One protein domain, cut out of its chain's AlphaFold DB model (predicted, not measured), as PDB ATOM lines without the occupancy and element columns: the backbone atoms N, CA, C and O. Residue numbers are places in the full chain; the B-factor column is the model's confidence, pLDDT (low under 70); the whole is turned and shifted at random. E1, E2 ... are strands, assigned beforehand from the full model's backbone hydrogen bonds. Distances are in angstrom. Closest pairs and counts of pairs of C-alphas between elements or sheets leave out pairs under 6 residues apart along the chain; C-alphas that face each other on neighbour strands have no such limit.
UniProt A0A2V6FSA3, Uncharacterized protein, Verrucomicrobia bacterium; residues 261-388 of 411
ATOM      1  N   ASN A 261      61.870  92.711  89.487       95.12
ATOM      2  CA  ASN A 261      61.393  91.988  88.307       95.12
ATOM      3  C   ASN A 261      59.891  91.639  88.347       95.12
ATOM      4  O   ASN A 261      59.352  91.165  87.348       95.12
ATOM      5  N   GLU A 262      59.223  91.834  89.488       96.94
ATOM      6  CA  GLU A 262      57.769  91.721  89.637       96.94
ATOM      7  C   GLU A 262      57.066  93.082  89.562       96.94
ATOM      8  O   GLU A 262      55.838  93.123  89.561       96.94
ATOM      9  N   LEU A 263      57.797  94.197  89.486       98.25
ATOM     10  CA  LEU A 263      57.204  95.528  89.401       98.25
ATOM     11  C   LEU A 263      57.031  95.964  87.944       98.25
ATOM     12  O   LEU A 263      57.978  96.015  87.164       98.25
ATOM     13  N   LEU A 264      55.804  96.340  87.597       98.25
ATOM     14  CA  LEU A 264      55.459  97.003  86.348       98.25
ATOM     15  C   LEU A 264      55.156  98.473  86.630       98.25
ATOM     16  O   LEU A 264      54.207  98.794  87.347       98.25
ATOM     17  N   ARG A 265      55.938  99.362  86.020       97.75
ATOM     18  CA  ARG A 265      55.677 100.801  85.995       97.75
ATOM     19  C   ARG A 265      55.009 101.177  84.675       97.75
ATOM     20  O   ARG A 265      55.518 100.849  83.608       97.75
ATOM     21  N   ILE A 266      53.883 101.870  84.772       97.56
ATOM     22  CA  ILE A 266      53.113 102.390  83.646       97.56
ATOM     23  C   ILE A 266      53.106 103.910  83.769       97.56
ATOM     24  O   ILE A 266      52.441 104.466  84.645       97.56
ATOM     25  N   ASP A 267      53.875 104.564  82.908       95.88
ATOM     26  CA  ASP A 267      53.992 106.017  82.853       95.88
ATOM     27  C   ASP A 267      52.939 106.639  81.929       95.88
ATOM     28  O   ASP A 267      52.387 105.973  81.050       95.88
ATOM     29  N   HIS A 268      52.689 107.937  82.119       95.19
ATOM     30  CA  HIS A 268      51.876 108.766  81.223       95.19
ATOM     31  C   HIS A 268      50.453 108.240  80.974       95.19
ATOM     32  O   HIS A 268      49.937 108.319  79.861       95.19
ATOM     33  N   ILE A 269      49.787 107.701  82.003       96.81
ATOM     34  CA  ILE A 269      48.363 107.350  81.916       96.81
ATOM     35  C   ILE A 269      47.561 108.661  81.910       96.81
ATOM     36  O   ILE A 269      47.524 109.333  82.942       96.81
ATOM     37  N   PRO A 270      46.896 109.046  80.806       96.56
ATOM     38  CA  PRO A 270      46.183 110.318  80.749       96.56
ATOM     39  C   PRO A 270      44.973 110.315  81.686       96.56
ATOM     40  O   PRO A 270      44.191 109.363  81.706       96.56
ATOM     41  N   ILE A 271      44.770 111.409  82.417       96.12
ATOM     42  CA  ILE A 271      43.542 111.657  83.171       96.12
ATOM     43  C   ILE A 271      42.500 112.223  82.191       96.12
ATOM     44  O   ILE A 271      42.671 113.336  81.687       96.12
ATOM     45  N   PRO A 272      41.418 111.484  81.882       96.19
ATOM     46  CA  PRO A 272      40.407 111.948  80.943       96.19
ATOM     47  C   PRO A 272      39.597 113.109  81.520       96.19
ATOM     48  O   PRO A 272      39.497 113.291  82.738       96.19
ATOM     49  N   ARG A 273      38.916 113.855  80.640       95.12
ATOM     50  CA  ARG A 273      37.855 114.766  81.087       95.12
ATOM     51  C   ARG A 273      36.764 113.967  81.817       95.12
ATOM     52  O   ARG A 273      36.590 112.780  81.536       95.12
ATOM     53  N   PRO A 274      35.979 114.598  82.710       94.88
ATOM     54  CA  PRO A 274      35.018 113.882  83.548       94.88
ATOM     55  C   PRO A 274      34.041 112.971  82.789       94.88
ATOM     56  O   PRO A 274      33.702 111.906  83.296       94.88
ATOM     57  N   ASP A 275      33.629 113.353  81.581       95.44
ATOM     58  CA  ASP A 275      32.658 112.612  80.765       95.44
ATOM     59  C   ASP A 275      33.300 111.791  79.629       95.44
ATOM     60  O   ASP A 275      32.586 111.255  78.775       95.44
ATOM     61  N   ASP A 276      34.628 111.650  79.619       96.50
ATOM     62  CA  ASP A 276      35.365 110.946  78.567       96.50
ATOM     63  C   ASP A 276      35.767 109.522  78.972       96.50
ATOM     64  O   ASP A 276      35.965 109.192  80.143       96.50
ATOM     65  N   VAL A 277      35.906 108.665  77.959       96.62
ATOM     66  CA  VAL A 277      36.463 107.314  78.078       96.62
ATOM     67  C   VAL A 277      37.602 107.198  77.077       96.62
ATOM     68  O   VAL A 277      37.393 107.401  75.882       96.62
ATOM     69  N   LEU A 278      38.790 106.851  77.560       96.69
ATOM     70  CA  LEU A 278      39.963 106.576  76.736       96.69
ATOM     71  C   LEU A 278      40.204 105.067  76.708       96.69
ATOM     72  O   LEU A 278      40.048 104.407  77.729       96.69
ATOM     73  N   GLN A 279      40.584 104.517  75.557       94.06
ATOM     74  CA  GLN A 279      40.933 103.100  75.391       94.06
ATOM     75  C   GLN A 279      42.297 103.005  74.703       94.06
ATOM     76  O   GLN A 279      42.350 102.781  73.496       94.06
ATOM     77  N   PRO A 280      43.398 103.256  75.435       90.31
ATOM     78  CA  PRO A 280      44.725 103.320  74.831       90.31
ATOM     79  C   PRO A 280      45.196 101.959  74.295       90.31
ATOM     80  O   PRO A 280      45.997 101.936  73.368       90.31
ATOM     81  N   GLN A 281      44.685 100.843  74.843       83.56
ATOM     82  CA  GLN A 281      45.040  99.469  74.448       83.56
ATOM     83  C   GLN A 281      46.554  99.202  74.483       83.56
ATOM     84  O   GLN A 281      47.093  98.415  73.706       83.56
ATOM     85  N   THR A 282      47.257  99.862  75.408       91.31
ATOM     86  CA  THR A 282      48.699  99.694  75.586       91.31
ATOM     87  C   THR A 282      48.971  98.444  76.410       91.31
ATOM     88  O   THR A 282      48.525  98.354  77.557       91.31
ATOM     89  N   ALA A 283      49.713  97.502  75.831       94.81
ATOM     90  CA  ALA A 283      50.113  96.257  76.472       94.81
ATOM     91  C   ALA A 283      51.581  96.293  76.920       94.81
ATOM     92  O   ALA A 283      52.441  96.857  76.246       94.81
ATOM     93  N   TYR A 284      51.843  95.647  78.048       96.50
ATOM     94  CA  TYR A 284      53.137  95.526  78.701       96.50
ATOM     95  C   TYR A 284      53.392  94.053  79.006       96.50
ATOM     96  O   TYR A 284      52.502  93.364  79.505       96.50
ATOM     97  N   ASP A 285      54.609  93.578  78.761       95.88
ATOM     98  CA  ASP A 285      55.038  92.268  79.243       95.88
ATOM     99  C   ASP A 285      55.737  92.438  80.595       95.88
ATOM    100  O   ASP A 285      56.755  93.119  80.708       95.88
ATOM    101  N   ALA A 286      55.178  91.825  81.638       95.50
ATOM    102  CA  ALA A 286      55.657  91.943  83.009       95.50
ATOM    103  C   ALA A 286      55.623  90.584  83.709       95.50
ATOM    104  O   ALA A 286      54.581  89.933  83.783       95.50
ATOM    105  N   ASN A 287      56.780  90.140  84.210       95.81
ATOM    106  CA  ASN A 287      56.953  88.867  84.920       95.81
ATOM    107  C   ASN A 287      56.279  87.649  84.237       95.81
ATOM    108  O   ASN A 287      55.700  86.776  84.891       95.81
ATOM    109  N   GLY A 288      56.330  87.597  82.901       94.19
ATOM    110  CA  GLY A 288      55.740  86.517  82.102       94.19
ATOM    111  C   GLY A 288      54.227  86.614  81.872       94.19
ATOM    112  O   GLY A 288      53.652  85.650  81.368       94.19
ATOM    113  N   ALA A 289      53.589  87.739  82.213       95.00
ATOM    114  CA  ALA A 289      52.209  88.050  81.850       95.00
ATOM    115  C   ALA A 289      52.114  89.252  80.905       95.00
ATOM    116  O   ALA A 289      52.891  90.199  81.018       95.00
ATOM    117  N   THR A 290      51.111  89.242  80.026       95.12
ATOM    118  CA  THR A 290      50.717  90.429  79.257       95.12
ATOM    119  C   THR A 290      49.674  91.230  80.045       95.12
ATOM    120  O   THR A 290      48.569  90.735  80.286       95.12
ATOM    121  N   VAL A 291      50.014  92.465  80.411       95.50
ATOM    122  CA  VAL A 291      49.189  93.423  81.160       95.50
ATOM    123  C   VAL A 291      48.802  94.580  80.241       95.50
ATOM    124  O   VAL A 291      49.669  95.240  79.688       95.50
ATOM    125  N   GLU A 292      47.513  94.855  80.073       95.00
ATOM    126  CA  GLU A 292      46.989  95.875  79.157       95.00
ATOM    127  C   GLU A 292      46.192  96.943  79.910       95.00
ATOM    128  O   GLU A 292      45.273  96.617  80.665       95.00
ATOM    129  N   VAL A 293      46.478  98.219  79.637       96.00
ATOM    130  CA  VAL A 293      45.597  99.333  80.016       96.00
ATOM    131  C   VAL A 293      44.424  99.371  79.038       96.00
ATOM    132  O   VAL A 293      44.501  99.945  77.951       96.00
ATOM    133  N   ALA A 294      43.328  98.727  79.428       93.31
ATOM    134  CA  ALA A 294      42.159  98.534  78.580       93.31
ATOM    135  C   ALA A 294      41.378  99.831  78.368       93.31
ATOM    136  O   ALA A 294      40.966 100.148  77.253       93.31
ATOM    137  N   ALA A 295      41.144 100.556  79.463       95.31
ATOM    138  CA  ALA A 295      40.385 101.790  79.451       95.31
ATOM    139  C   ALA A 295      40.746 102.692  80.631       95.31
ATOM    140  O   ALA A 295      41.162 102.224  81.691       95.31
ATOM    141  N   ILE A 296      40.517 103.989  80.453       96.75
ATOM    142  CA  ILE A 296      40.593 105.010  81.491       96.75
ATOM    143  C   ILE A 296      39.287 105.796  81.430       96.75
ATOM    144  O   ILE A 296      38.939 106.371  80.396       96.75
ATOM    145  N   ILE A 297      38.530 105.768  82.519       96.69
ATOM    146  CA  ILE A 297      37.150 106.251  82.573       96.69
ATOM    147  C   ILE A 297      37.100 107.512  83.432       96.69
ATOM    148  O   ILE A 297      37.558 107.503  84.575       96.69
ATOM    149  N   GLY A 298      36.519 108.584  82.892       96.62
ATOM    150  CA  GLY A 298      36.290 109.833  83.608       96.62
ATOM    151  C   GLY A 298      35.287 109.713  84.759       96.62
ATOM    152  O   GLY A 298      34.391 108.861  84.782       96.62
ATOM    153  N   SER A 299      35.413 110.621  85.725       95.12
ATOM    154  CA  SER A 299      34.676 110.594  86.994       95.12
ATOM    155  C   SER A 299      33.155 110.705  86.886       95.12
ATOM    156  O   SER A 299      32.461 110.271  87.802       95.12
ATOM    157  N   LYS A 300      32.622 111.202  85.766       95.19
ATOM    158  CA  LYS A 300      31.191 111.471  85.545       95.19
ATOM    159  C   LYS A 300      30.553 110.656  84.414       95.19
ATOM    160  O   LYS A 300      29.349 110.760  84.192       95.19
ATOM    161  N   VAL A 301      31.307 109.774  83.754       95.00
ATOM    162  CA  VAL A 301      30.775 108.908  82.687       95.00
ATOM    163  C   VAL A 301      29.594 108.061  83.186       95.00
ATOM    164  O   VAL A 301      29.714 107.356  84.185       95.00
ATOM    165  N   GLY A 302      28.463 108.075  82.478       91.69
ATOM    166  CA  GLY A 302      27.290 107.254  82.811       91.69
ATOM    167  C   GLY A 302      27.483 105.750  82.546       91.69
ATOM    168  O   GLY A 302      28.154 105.361  81.588       91.69
ATOM    169  N   TRP A 303      26.855 104.892  83.365       87.00
ATOM    170  CA  TRP A 303      26.966 103.420  83.279       87.00
ATOM    171  C   TRP A 303      26.608 102.855  81.896       87.00
ATOM    172  O   TRP A 303      27.282 101.966  81.383       87.00
ATOM    173  N   ASN A 304      25.600 103.431  81.240       89.50
ATOM    174  CA  ASN A 304      25.159 103.054  79.896       89.50
ATOM    175  C   ASN A 304      26.259 103.147  78.822       89.50
ATOM    176  O   ASN A 304      26.125 102.526  77.771       89.50
ATOM    177  N   ARG A 305      27.340 103.900  79.064       89.88
ATOM    178  CA  ARG A 305      28.478 104.023  78.138       89.88
ATOM    179  C   ARG A 305      29.607 103.030  78.411       89.88
ATOM    180  O   ARG A 305      30.467 102.859  77.556       89.88
ATOM    181  N   ILE A 306      29.621 102.410  79.588       89.12
ATOM    182  CA  ILE A 306      30.752 101.609  80.084       89.12
ATOM    183  C   ILE A 306      30.346 100.214  80.561       89.12
ATOM    184  O   ILE A 306      31.214  99.454  80.969       89.12
ATOM    185  N   TYR A 307      29.063  99.847  80.486       84.06
ATOM    186  CA  TYR A 307      28.573  98.546  80.958       84.06
ATOM    187  C   TYR A 307      29.297  97.354  80.305       84.06
ATOM    188  O   TYR A 307      29.543  96.356  80.971       84.06
ATOM    189  N   LEU A 308      29.707  97.473  79.034       84.44
ATOM    190  CA  LEU A 308      30.480  96.439  78.326       84.44
ATOM    191  C   LEU A 308      31.927  96.312  78.815       84.44
ATOM    192  O   LEU A 308      32.535  95.265  78.635       84.44
ATOM    193  N   LEU A 309      32.476  97.370  79.416       85.31
ATOM    194  CA  LEU A 309      33.800  97.341  80.042       85.31
ATOM    195  C   LEU A 309      33.744  96.720  81.444       85.31
ATOM    196  O   LEU A 309      34.786  96.416  82.008       85.31
ATOM    197  N   ASN A 310      32.537  96.579  82.004       82.94
ATOM    198  CA  ASN A 310      32.256  96.042  83.331       82.94
ATOM    199  C   ASN A 310      33.174  96.574  84.460       82.94
ATOM    200  O   ASN A 310      33.763  95.783  85.201       82.94
ATOM    201  N   PRO A 311      33.348  97.906  84.597       85.31
ATOM    202  CA  PRO A 311      34.222  98.472  85.614       85.31
ATOM    203  C   PRO A 311      33.582  98.378  86.998       85.31
ATOM    204  O   PRO A 311      32.413  98.726  87.173       85.31
ATOM    205  N   ASN A 312      34.377  98.046  88.012       86.06
ATOM    206  CA  ASN A 312      33.988  98.294  89.396       86.06
ATOM    207  C   ASN A 312      34.541  99.655  89.831       86.06
ATOM    208  O   ASN A 312      35.752  99.825  90.015       86.06
ATOM    209  N   ARG A 313      33.652 100.645  89.940       85.50
ATOM    210  CA  ARG A 313      34.044 102.047  90.101       85.50
ATOM    211  C   ARG A 313      33.493 102.706  91.354       85.50
ATOM    212  O   ARG A 313      32.325 102.548  91.705       85.50
ATOM    213  N   GLY A 314      34.331 103.539  91.961       84.56
ATOM    214  CA  GLY A 314      33.910 104.484  92.987       84.56
ATOM    215  C   GLY A 314      33.128 105.656  92.387       84.56
ATOM    216  O   GLY A 314      33.323 106.039  91.228       84.56
ATOM    217  N   ARG A 315      32.242 106.256  93.191       85.81
ATOM    218  CA  ARG A 315      31.560 107.505  92.825       85.81
ATOM    219  C   ARG A 315      32.595 108.615  92.625       85.81
ATOM    220  O   ARG A 315      33.520 108.741  93.427       85.81
ATOM    221  N   ASP A 316      32.428 109.401  91.562       91.31
ATOM    222  CA  ASP A 316      33.281 110.547  91.220       91.31
ATOM    223  C   ASP A 316      34.782 110.210  91.085       91.31
ATOM    224  O   ASP A 316      35.634 111.084  91.230       91.31
ATOM    225  N   CYS A 317      35.120 108.948  90.797       95.12
ATOM    226  CA  CYS A 317      36.501 108.494  90.624       95.12
ATOM    227  C   CYS A 317      36.879 108.378  89.147       95.12
ATOM    228  O   CYS A 317      36.077 107.914  88.334       95.12
ATOM    229  N   VAL A 318      38.124 108.730  88.827       96.56
ATOM    230  CA  VAL A 318      38.783 108.264  87.601       96.56
ATOM    231  C   VAL A 318      39.100 106.783  87.791       96.56
ATOM    232  O   VAL A 318      39.682 106.415  88.811       96.56
ATOM    233  N   THR A 319      38.725 105.935  86.835       96.38
ATOM    234  CA  THR A 319      38.944 104.482  86.929       96.38
ATOM    235  C   THR A 319      39.899 104.020  85.834       96.38
ATOM    236  O   THR A 319      39.613 104.208  84.652       96.38
ATOM    237  N   VAL A 320      41.004 103.383  86.221       96.44
ATOM    238  CA  VAL A 320      41.933 102.699  85.308       96.44
ATOM    239  C   VAL A 320      41.577 101.216  85.279       96.44
ATOM    240  O   VAL A 320      41.548 100.564  86.325       96.44
ATOM    241  N   LEU A 321      41.305 100.693  84.084       94.62
ATOM    242  CA  LEU A 321      41.026  99.280  83.857       94.62
ATOM    243  C   LEU A 321      42.253  98.571  83.306       94.62
ATOM    244  O   LEU A 321      42.764  98.936  82.246       94.62
ATOM    245  N   ILE A 322      42.669  97.519  84.003       94.12
ATOM    246  CA  ILE A 322      43.745  96.632  83.576       94.12
ATOM    247  C   ILE A 322      43.155  95.270  83.206       94.12
ATOM    248  O   ILE A 322      42.403  94.676  83.977       94.12
ATOM    249  N   LYS A 323      43.499  94.762  82.026       91.56
ATOM    250  CA  LYS A 323      43.159  93.402  81.575       91.56
ATOM    251  C   LYS A 323      44.395  92.735  80.974       91.56
ATOM    252  O   LYS A 323      45.494  93.266  81.072       91.56
ATOM    253  N   GLY A 324      44.221  91.576  80.353       90.12
ATOM    254  CA  GLY A 324      45.262  90.906  79.580       90.12
ATOM    255  C   GLY A 324      45.321  89.424  79.908       90.12
ATOM    256  O   GLY A 324      44.425  88.881  80.553       90.12
ATOM    257  N   ARG A 325      46.400  88.761  79.493       91.50
ATOM    258  CA  ARG A 325      46.625  87.335  79.773       91.50
ATOM    259  C   ARG A 325      47.253  87.154  81.157       91.50
ATOM    260  O   ARG A 325      48.318  86.584  81.309       91.50
ATOM    261  N   ILE A 326      46.617  87.697  82.185       92.31
ATOM    262  CA  ILE A 326      47.189  87.728  83.538       92.31
ATOM    263  C   ILE A 326      46.917  86.397  84.246       92.31
ATOM    264  O   ILE A 326      47.843  85.642  84.549       92.31
ATOM    265  N   LEU A 327      45.636  86.068  84.443       88.69
ATOM    266  CA  LEU A 327      45.224  84.854  85.152       88.69
ATOM    267  C   LEU A 327      45.540  83.587  84.354       88.69
ATOM    268  O   LEU A 327      46.048  82.620  84.915       88.69
ATOM    269  N   SER A 328      45.312  83.606  83.037       88.31
ATOM    270  CA  SER A 328      45.649  82.488  82.143       88.31
ATOM    271  C   SER A 328      47.153  82.176  82.085       88.31
ATOM    272  O   SER A 328      47.526  81.063  81.724       88.31
ATOM    273  N   GLN A 329      48.022  83.110  82.497       91.12
ATOM    274  CA  GLN A 329      49.469  82.895  82.663       91.12
ATOM    275  C   GLN A 329      49.869  82.659  84.137       91.12
ATOM    276  O   GLN A 329      51.050  82.704  84.496       91.12
ATOM    277  N   GLY A 330      48.893  82.395  85.015       91.25
ATOM    278  CA  GLY A 330      49.107  82.098  86.431       91.25
ATOM    279  C   GLY A 330      49.706  83.268  87.214       91.25
ATOM    280  O   GLY A 330      50.520  83.048  88.116       91.25
ATOM    281  N   ARG A 331      49.388  84.508  86.823       93.81
ATOM    282  CA  ARG A 331      49.807  85.736  87.509       93.81
ATOM    283  C   ARG A 331      48.620  86.449  88.143       93.81
ATOM    284  O   ARG A 331      47.486  86.300  87.702       93.81
ATOM    285  N   ARG A 332      48.906  87.275  89.147       93.81
ATOM    286  CA  ARG A 332      47.980  88.233  89.763       93.81
ATOM    287  C   ARG A 332      48.593  89.626  89.725       93.81
ATOM    288  O   ARG A 332      49.814  89.771  89.810       93.81
ATOM    289  N   VAL A 333      47.732  90.633  89.618       94.12
ATOM    290  CA  VAL A 333      48.116  92.042  89.727       94.12
ATOM    291  C   VAL A 333      47.737  92.560  91.109       94.12
ATOM    292  O   VAL A 333      46.613  92.359  91.564       94.12
ATOM    293  N   THR A 334      48.663  93.267  91.748       95.06
ATOM    294  CA  THR A 334      48.422  94.010  92.985       95.06
ATOM    295  C   THR A 334      48.798  95.474  92.778       95.06
ATOM    296  O   THR A 334      49.839  95.784  92.202       95.06
ATOM    297  N   PHE A 335      47.953  96.389  93.249       95.94
ATOM    298  CA  PHE A 335      48.283  97.811  93.290       95.94
ATOM    299  C   PHE A 335      49.432  98.066  94.270       95.94
ATOM    300  O   PHE A 335      49.361  97.618  95.413       95.94
ATOM    301  N   VAL A 336      50.458  98.804  93.842       96.88
ATOM    302  CA  VAL A 336      51.574  99.210  94.709       96.88
ATOM    303  C   VAL A 336      51.502 100.703  94.996       96.88
ATOM    304  O   VAL A 336      51.463 101.107  96.155       96.88
ATOM    305  N   GLU A 337      51.459 101.532  93.954       97.12
ATOM    306  CA  GLU A 337      51.447 102.987  94.102       97.12
ATOM    307  C   GLU A 337      50.861 103.674  92.861       97.12
ATOM    308  O   GLU A 337      50.971 103.164  91.746       97.12
ATOM    309  N   ALA A 338      50.286 104.867  93.047       98.00
ATOM    310  CA  ALA A 338      50.033 105.816  91.970       98.00
ATOM    311  C   ALA A 338      50.584 107.204  92.321       98.00
ATOM    312  O   ALA A 338      50.526 107.634  93.477       98.00
ATOM    313  N   ARG A 339      51.096 107.915  91.315       98.19
ATOM    314  CA  ARG A 339      51.581 109.299  91.430       98.19
ATOM    315  C   ARG A 339      51.063 110.160  90.284       98.19
ATOM    316  O   ARG A 339      50.867 109.635  89.194       98.19
ATOM    317  N   ASP A 340      50.859 111.449  90.522       96.81
ATOM    318  CA  ASP A 340      50.570 112.419  89.457       96.81
ATOM    319  C   ASP A 340      51.851 112.868  88.727       96.81
ATOM    320  O   ASP A 340      52.968 112.508  89.119       96.81
ATOM    321  N   GLU A 341      51.709 113.684  87.678       95.94
ATOM    322  CA  GLU A 341      52.849 114.195  86.902       95.94
ATOM    323  C   GLU A 341      53.817 115.084  87.705       95.94
ATOM    324  O   GLU A 341      54.938 115.348  87.275       95.94
ATOM    325  N   ARG A 342      53.397 115.552  88.885       95.00
ATOM    326  CA  ARG A 342      54.195 116.385  89.795       95.00
ATOM    327  C   ARG A 342      54.891 115.541  90.866       95.00
ATOM    328  O   ARG A 342      55.575 116.090  91.726       95.00
ATOM    329  N   GLY A 343      54.720 114.218  90.821       94.25
ATOM    330  CA  GLY A 343      55.282 113.261  91.769       94.25
ATOM    331  C   GLY A 343      54.476 113.102  93.061       94.25
ATOM    332  O   GLY A 343      54.908 112.345  93.940       94.25
ATOM    333  N   ASN A 344      53.319 113.759  93.194       95.88
ATOM    334  CA  ASN A 344      52.475 113.629  94.380       95.88
ATOM    335  C   ASN A 344      51.807 112.259  94.404       95.88
ATOM    336  O   ASN A 344      51.351 111.760  93.378       95.88
ATOM    337  N   LEU A 345      51.699 111.670  95.592       96.75
ATOM    338  CA  LEU A 345      51.026 110.389  95.778       96.75
ATOM    339  C   LEU A 345      49.513 110.536  95.569       96.75
ATOM    340  O   LEU A 345      48.868 111.377  96.198       96.75
ATOM    341  N   VAL A 346      48.945 109.672  94.730       96.75
ATOM    342  CA  VAL A 346      47.506 109.591  94.471       96.75
ATOM    343  C   VAL A 346      46.969 108.340  95.152       96.75
ATOM    344  O   VAL A 346      47.391 107.221  94.865       96.75
ATOM    345  N   ARG A 347      46.048 108.527  96.099       95.00
ATOM    346  CA  ARG A 347      45.485 107.418  96.873       95.00
ATOM    347  C   ARG A 347      44.510 106.605  96.027       95.00
ATOM    348  O   ARG A 347      43.706 107.168  95.286       95.00
ATOM    349  N   LEU A 348      44.573 105.285  96.191       94.44
ATOM    350  CA  LEU A 348      43.550 104.376  95.697       94.44
ATOM    351  C   LEU A 348      42.265 104.570  96.515       94.44
ATOM    352  O   LEU A 348      42.292 104.584  97.746       94.44
ATOM    353  N   GLU A 349      41.144 104.721  95.824       93.69
ATOM    354  CA  GLU A 349      39.819 104.889  96.409       93.69
ATOM    355  C   GLU A 349      39.117 103.532  96.511       93.69
ATOM    356  O   GLU A 349      38.768 102.913  95.503       93.69
ATOM    357  N   GLY A 350      38.873 103.085  97.743       83.31
ATOM    358  CA  GLY A 350      38.286 101.772  98.010       83.31
ATOM    359  C   GLY A 350      39.247 100.614  97.728       83.31
ATOM    360  O   GLY A 350      40.437 100.804  97.481       83.31
ATOM    361  N   ALA A 351      38.723  99.391  97.804       78.00
ATOM    362  CA  ALA A 351      39.483  98.196  97.454       78.00
ATOM    363  C   ALA A 351      39.571  98.049  95.923       78.00
ATOM    364  O   ALA A 351      38.586  98.333  95.229       78.00
ATOM    365  N   PRO A 352      40.716  97.596  95.380       79.00
ATOM    366  CA  PRO A 352      40.798  97.251  93.971       79.00
ATOM    367  C   PRO A 352      39.835  96.101  93.676       79.00
ATOM    368  O   PRO A 352      39.659  95.187  94.481       79.00
ATOM    369  N   SER A 353      39.204  96.147  92.508       75.94
ATOM    370  CA  SER A 353      38.403  95.024  92.029       75.94
ATOM    371  C   SER A 353      39.265  94.091  91.210       75.94
ATOM    372  O   SER A 353      40.083  94.566  90.426       75.94
ATOM    373  N   GLU A 354      39.040  92.786  91.338       74.25
ATOM    374  CA  GLU A 354      39.859  91.765  90.688       74.25
ATOM    375  C   GLU A 354      39.001  90.668  90.051       74.25
ATOM    376  O   GLU A 354      37.959  90.298  90.606       74.25
ATOM    377  N   PRO A 355      39.435  90.104  88.911       65.81
ATOM    378  CA  PRO A 355      38.797  88.936  88.325       65.81
ATOM    379  C   PRO A 355      38.832  87.729  89.278       65.81
ATOM    380  O   PRO A 355      39.887  87.345  89.791       65.81
ATOM    381  N   GLY A 356      37.665  87.117  89.515       54.03
ATOM    382  CA  GLY A 356      37.536  85.895  90.326       54.03
ATOM    383  C   GLY A 356      36.284  85.780  91.203       54.03
ATOM    384  O   GLY A 356      36.068  84.718  91.770       54.03
ATOM    385  N   HIS A 357      35.453  86.824  91.298       48.81
ATOM    386  CA  HIS A 357      34.325  86.879  92.248       48.81
ATOM    387  C   HIS A 357      32.920  86.779  91.625       48.81
ATOM    388  O   HIS A 357      31.940  86.982  92.333       48.81
ATOM    389  N   VAL A 358      32.785  86.485  90.327       43.84
ATOM    390  CA  VAL A 358      31.462  86.401  89.676       43.84
ATOM    391  C   VAL A 358      31.317  85.064  88.960       43.84
ATOM    392  O   VAL A 358      32.045  84.789  88.003       43.84
ATOM    393  N   ALA A 359      30.380  84.234  89.421       36.09
ATOM    394  CA  ALA A 359      30.040  82.979  88.765       36.09
ATOM    395  C   ALA A 359      29.491  83.238  87.348       36.09
ATOM    396  O   ALA A 359      28.695  84.148  87.121       36.09
ATOM    397  N   GLY A 360      29.914  82.429  86.373       34.66
ATOM    398  CA  GLY A 360      29.335  82.414  85.023       34.66
ATOM    399  C   GLY A 360      29.936  83.376  83.987       34.66
ATOM    400  O   GLY A 360      29.538  83.306  82.825       34.66
ATOM    401  N   LEU A 361      30.914  84.218  84.344       42.22
ATOM    402  CA  LEU A 361      31.710  84.993  83.381       42.22
ATOM    403  C   LEU A 361      33.144  84.456  83.310       42.22
ATOM    404  O   LEU A 361      33.690  83.989  84.308       42.22
ATOM    405  N   SER A 362      33.761  84.524  82.125       42.12
ATOM    406  CA  SER A 362      35.177  84.170  81.977       42.12
ATOM    407  C   SER A 362      36.023  85.045  82.916       42.12
ATOM    408  O   SER A 362      35.824  86.262  82.918       42.12
ATOM    409  N   PRO A 363      36.979  84.486  83.681       48.59
ATOM    410  CA  PRO A 363      37.899  85.271  84.507       48.59
ATOM    411  C   PRO A 363      38.662  86.330  83.700       48.59
ATOM    412  O   PRO A 363      38.965  87.394  84.227       48.59
ATOM    413  N   ASP A 364      38.899  86.082  82.408       50.03
ATOM    414  CA  ASP A 364      39.553  87.032  81.496       50.03
ATOM    415  C   ASP A 364      38.620  88.173  81.031       50.03
ATOM    416  O   ASP A 364      39.070  89.135  80.411       50.03
ATOM    417  N   PHE A 365      37.314  88.084  81.316       54.75
ATOM    418  CA  PHE A 365      36.318  89.111  80.984       54.75
ATOM    419  C   PHE A 365      36.202  90.201  82.059       54.75
ATOM    420  O   PHE A 365      35.662  91.273  81.794       54.75
ATOM    421  N   LEU A 366      36.693  89.950  83.276       68.31
ATOM    422  CA  LEU A 366      36.612  90.906  84.379       68.31
ATOM    423  C   LEU A 366      37.931  91.690  84.491       68.31
ATOM    424  O   LEU A 366      38.964  91.097  84.803       68.31
ATOM    425  N   PRO A 367      37.942  93.012  84.245       81.31
ATOM    426  CA  PRO A 367      39.157  93.797  84.400       81.31
ATOM    427  C   PRO A 367      39.478  94.026  85.879       81.31
ATOM    428  O   PRO A 367      38.590  94.181  86.724       81.31
ATOM    429  N   TYR A 368      40.765  94.159  86.179       91.31
ATOM    430  CA  TYR A 368      41.193  94.818  87.404       91.31
ATOM    431  C   TYR A 368      40.778  96.290  87.329       91.31
ATOM    432  O   TYR A 368      41.038  96.952  86.322       91.31
ATOM    433  N   SER A 369      40.128  96.804  88.372       92.81
ATOM    434  CA  SER A 369      39.670  98.200  88.420       92.81
ATOM    435  C   SER A 369      40.354  98.953  89.555       92.81
ATOM    436  O   SER A 369      40.213  98.573  90.721       92.81
ATOM    437  N   PHE A 370      41.051 100.040  89.217       95.62
ATOM    438  CA  PHE A 370      41.705 100.935  90.173       95.62
ATOM    439  C   PHE A 370      41.065 102.320  90.109       95.62
ATOM    440  O   PHE A 370      40.979 102.916  89.037       95.62
ATOM    441  N   ASN A 371      40.594 102.820  91.248       95.81
ATOM    442  CA  ASN A 371      39.828 104.058  91.342       95.81
ATOM    443  C   ASN A 371      40.653 105.147  92.022       95.81
ATOM    444  O   ASN A 371      41.273 104.892  93.049       95.81
ATOM    445  N   PHE A 372      40.632 106.360  91.480       96.69
ATOM    446  CA  PHE A 372      41.439 107.472  91.972       96.69
ATOM    447  C   PHE A 372      40.636 108.771  92.013       96.69
ATOM    448  O   PHE A 372      39.764 109.012  91.171       96.69
ATOM    449  N   LYS A 373      41.009 109.657  92.938       95.75
ATOM    450  CA  LYS A 373      40.648 111.082  92.926       95.75
ATOM    451  C   LYS A 373      41.922 111.922  92.797       95.75
ATOM    452  O   LYS A 373      42.462 112.362  93.813       95.75
ATOM    453  N   PRO A 374      42.446 112.106  91.571       93.25
ATOM    454  CA  PRO A 374      43.618 112.945  91.353       93.25
ATOM    455  C   PRO A 374      43.366 114.392  91.800       93.25
ATOM    456  O   PRO A 374      42.222 114.852  91.845       93.25
ATOM    457  N   ALA A 375      44.439 115.122  92.109       92.25
ATOM    458  CA  ALA A 375      44.351 116.539  92.440       92.25
ATOM    459  C   ALA A 375      43.774 117.357  91.269       92.25
ATOM    460  O   ALA A 375      43.926 117.007  90.098       92.25
ATOM    461  N   ALA A 376      43.128 118.484  91.579       88.31
ATOM    462  CA  ALA A 376      42.599 119.374  90.552       88.31
ATOM    463  C   ALA A 376      43.725 119.872  89.626       88.31
ATOM    464  O   ALA A 376      44.720 120.437  90.083       88.31
ATOM    465  N   GLY A 377      43.555 119.667  88.317       88.31
ATOM    466  CA  GLY A 377      44.546 120.037  87.304       88.31
ATOM    467  C   GLY A 377      45.706 119.049  87.133       88.31
ATOM    468  O   GLY A 377      46.641 119.389  86.410       88.31
ATOM    469  N   ALA A 378      45.661 117.877  87.778       94.38
ATOM    470  CA  ALA A 378      46.495 116.741  87.392       94.38
ATOM    471  C   ALA A 378      46.060 116.241  86.009       94.38
ATOM    472  O   ALA A 378      44.859 116.145  85.733       94.38
ATOM    473  N   ASN A 379      47.029 115.928  85.155       95.94
ATOM    474  CA  ASN A 379      46.774 115.525  83.769       95.94
ATOM    475  C   ASN A 379      47.199 114.088  83.493       95.94
ATOM    476  O   ASN A 379      46.671 113.474  82.567       95.94
ATOM    477  N   GLU A 380      48.120 113.541  84.285       96.94
ATOM    478  CA  GLU A 380      48.632 112.193  84.079       96.94
ATOM    479  C   GLU A 380      48.803 111.453  85.405       96.94
ATOM    480  O   GLU A 380      48.976 112.047  86.469       96.94
ATOM    481  N   LEU A 381      48.766 110.127  85.319       97.00
ATOM    482  CA  LEU A 381      49.128 109.220  86.390       97.00
ATOM    483  C   LEU A 381      50.306 108.352  85.952       97.00
ATOM    484  O   LEU A 381      50.361 107.839  84.836       97.00
ATOM    485  N   THR A 382      51.220 108.131  86.881       97.88
ATOM    486  CA  THR A 382      52.093 106.965  86.895       97.88
ATOM    487  C   THR A 382      51.457 105.915  87.792       97.88
ATOM    488  O   THR A 382      51.124 106.218  88.939       97.88
ATOM    489  N   LEU A 383      51.348 104.681  87.311       97.81
ATOM    490  CA  LEU A 383      50.884 103.535  88.088       97.81
ATOM    491  C   LEU A 383      52.014 102.519  88.261       97.81
ATOM    492  O   LEU A 383      52.691 102.170  87.297       97.81
ATOM    493  N   VAL A 384      52.194 102.017  89.479       98.19
ATOM    494  CA  VAL A 384      53.092 100.900  89.777       98.19
ATOM    495  C   VAL A 384      52.262  99.714  90.251       98.19
ATOM    496  O   VAL A 384      51.466  99.818  91.190       98.19
ATOM    497  N   LEU A 385      52.451  98.583  89.580       98.06
ATOM    498  CA  LEU A 385      51.740  97.333  89.802       98.06
ATOM    499  C   LEU A 385      52.728  96.220  90.141       98.06
ATOM    500  O   LEU A 385      53.750  96.071  89.481       98.06
ATOM    501  N   GLY A 386      52.394  95.400  91.130       97.94
ATOM    502  CA  GLY A 386      53.055  94.126  91.375       97.94
ATOM    503  C   GLY A 386      52.413  93.046  90.515       97.94
ATOM    504  O   GLY A 386      51.230  92.752  90.678       97.94
ATOM    505  N   VAL A 387      53.173  92.450  89.604       97.62
ATOM    506  CA  VAL A 387      52.760  91.340  88.743       97.62
ATOM    507  C   VAL A 387      53.461  90.087  89.245       97.62
ATOM    508  O   VAL A 387      54.605  89.808  88.894       97.62
ATOM    509  N   SER A 388      52.784  89.333  90.107       96.12
ATOM    510  CA  SER A 388      53.385  88.201  90.823       96.12
ATOM    511  C   SER A 388      52.779  86.873  90.397       96.12
ATOM    512  O   SER A 388      51.630  86.802  89.956       96.12
TER     513      SER A 388
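AT A GLANCE: This is residues 261 to 388 of the 411 residues of an uncharacterized protein of Verrucomicrobia bacterium (UniProt A0A2V6FSA3). What shape do these strands make? Two strongly twisted sheets lie face to face as a sandwich, one ordered E1 E7 E5 and the other E2 E3 E4 E6, their strands at 24 degrees. What is the make-up? The printed part has 128 residues, with seven named strands, E1 to E7 in that order, and no named helix; the class is all strand, though under half of the residues, 54, are in named elements. Both sheets are antiparallel, and the whole is compact, with a radius of gyration of the C-alphas of 13.7 A and spans of 38 by 36 by 24 A.

IN THESE COORDINATES: Where do the strands begin? E1 is residues 263 to 270, 20.4 A long, from C-alpha 263 at (57.204, 95.528, 89.401); E2 is 282 to 286 and E3 289 to 297, 23.6 A. What follows? E4 is 318 to 325, 23.7 A; E5 is 331 to 340, 26.8 A; E6 is 368 to 372; E7 is 380 to 388, 25.4 A, ending at C-alpha 388 at (53.385, 88.201, 90.823).

HOW THE PARTS SIT: How is the larger sheet paired? E2 E3 E4 form a meander, each strand the antiparallel neighbour of the one before, with N 284 and O 291 at 2.8 A and N 292 and O 323 at 2.8 A. E6 is an edge strand beside E4, with N 320 and O 370 at 2.9 A. And the other sheet? E7 is the inner strand: N 266 and O 383 of E1 and E7 are 2.8 A apart, N 334 and O 386 of E5 and E7 2.8 A.

THE WHOLE: Which links are long? E1 to E2, E3 to E4 and E5 to E6; the printed part has no cut. Where is confidence low? Residues 355 to 366 are under 70.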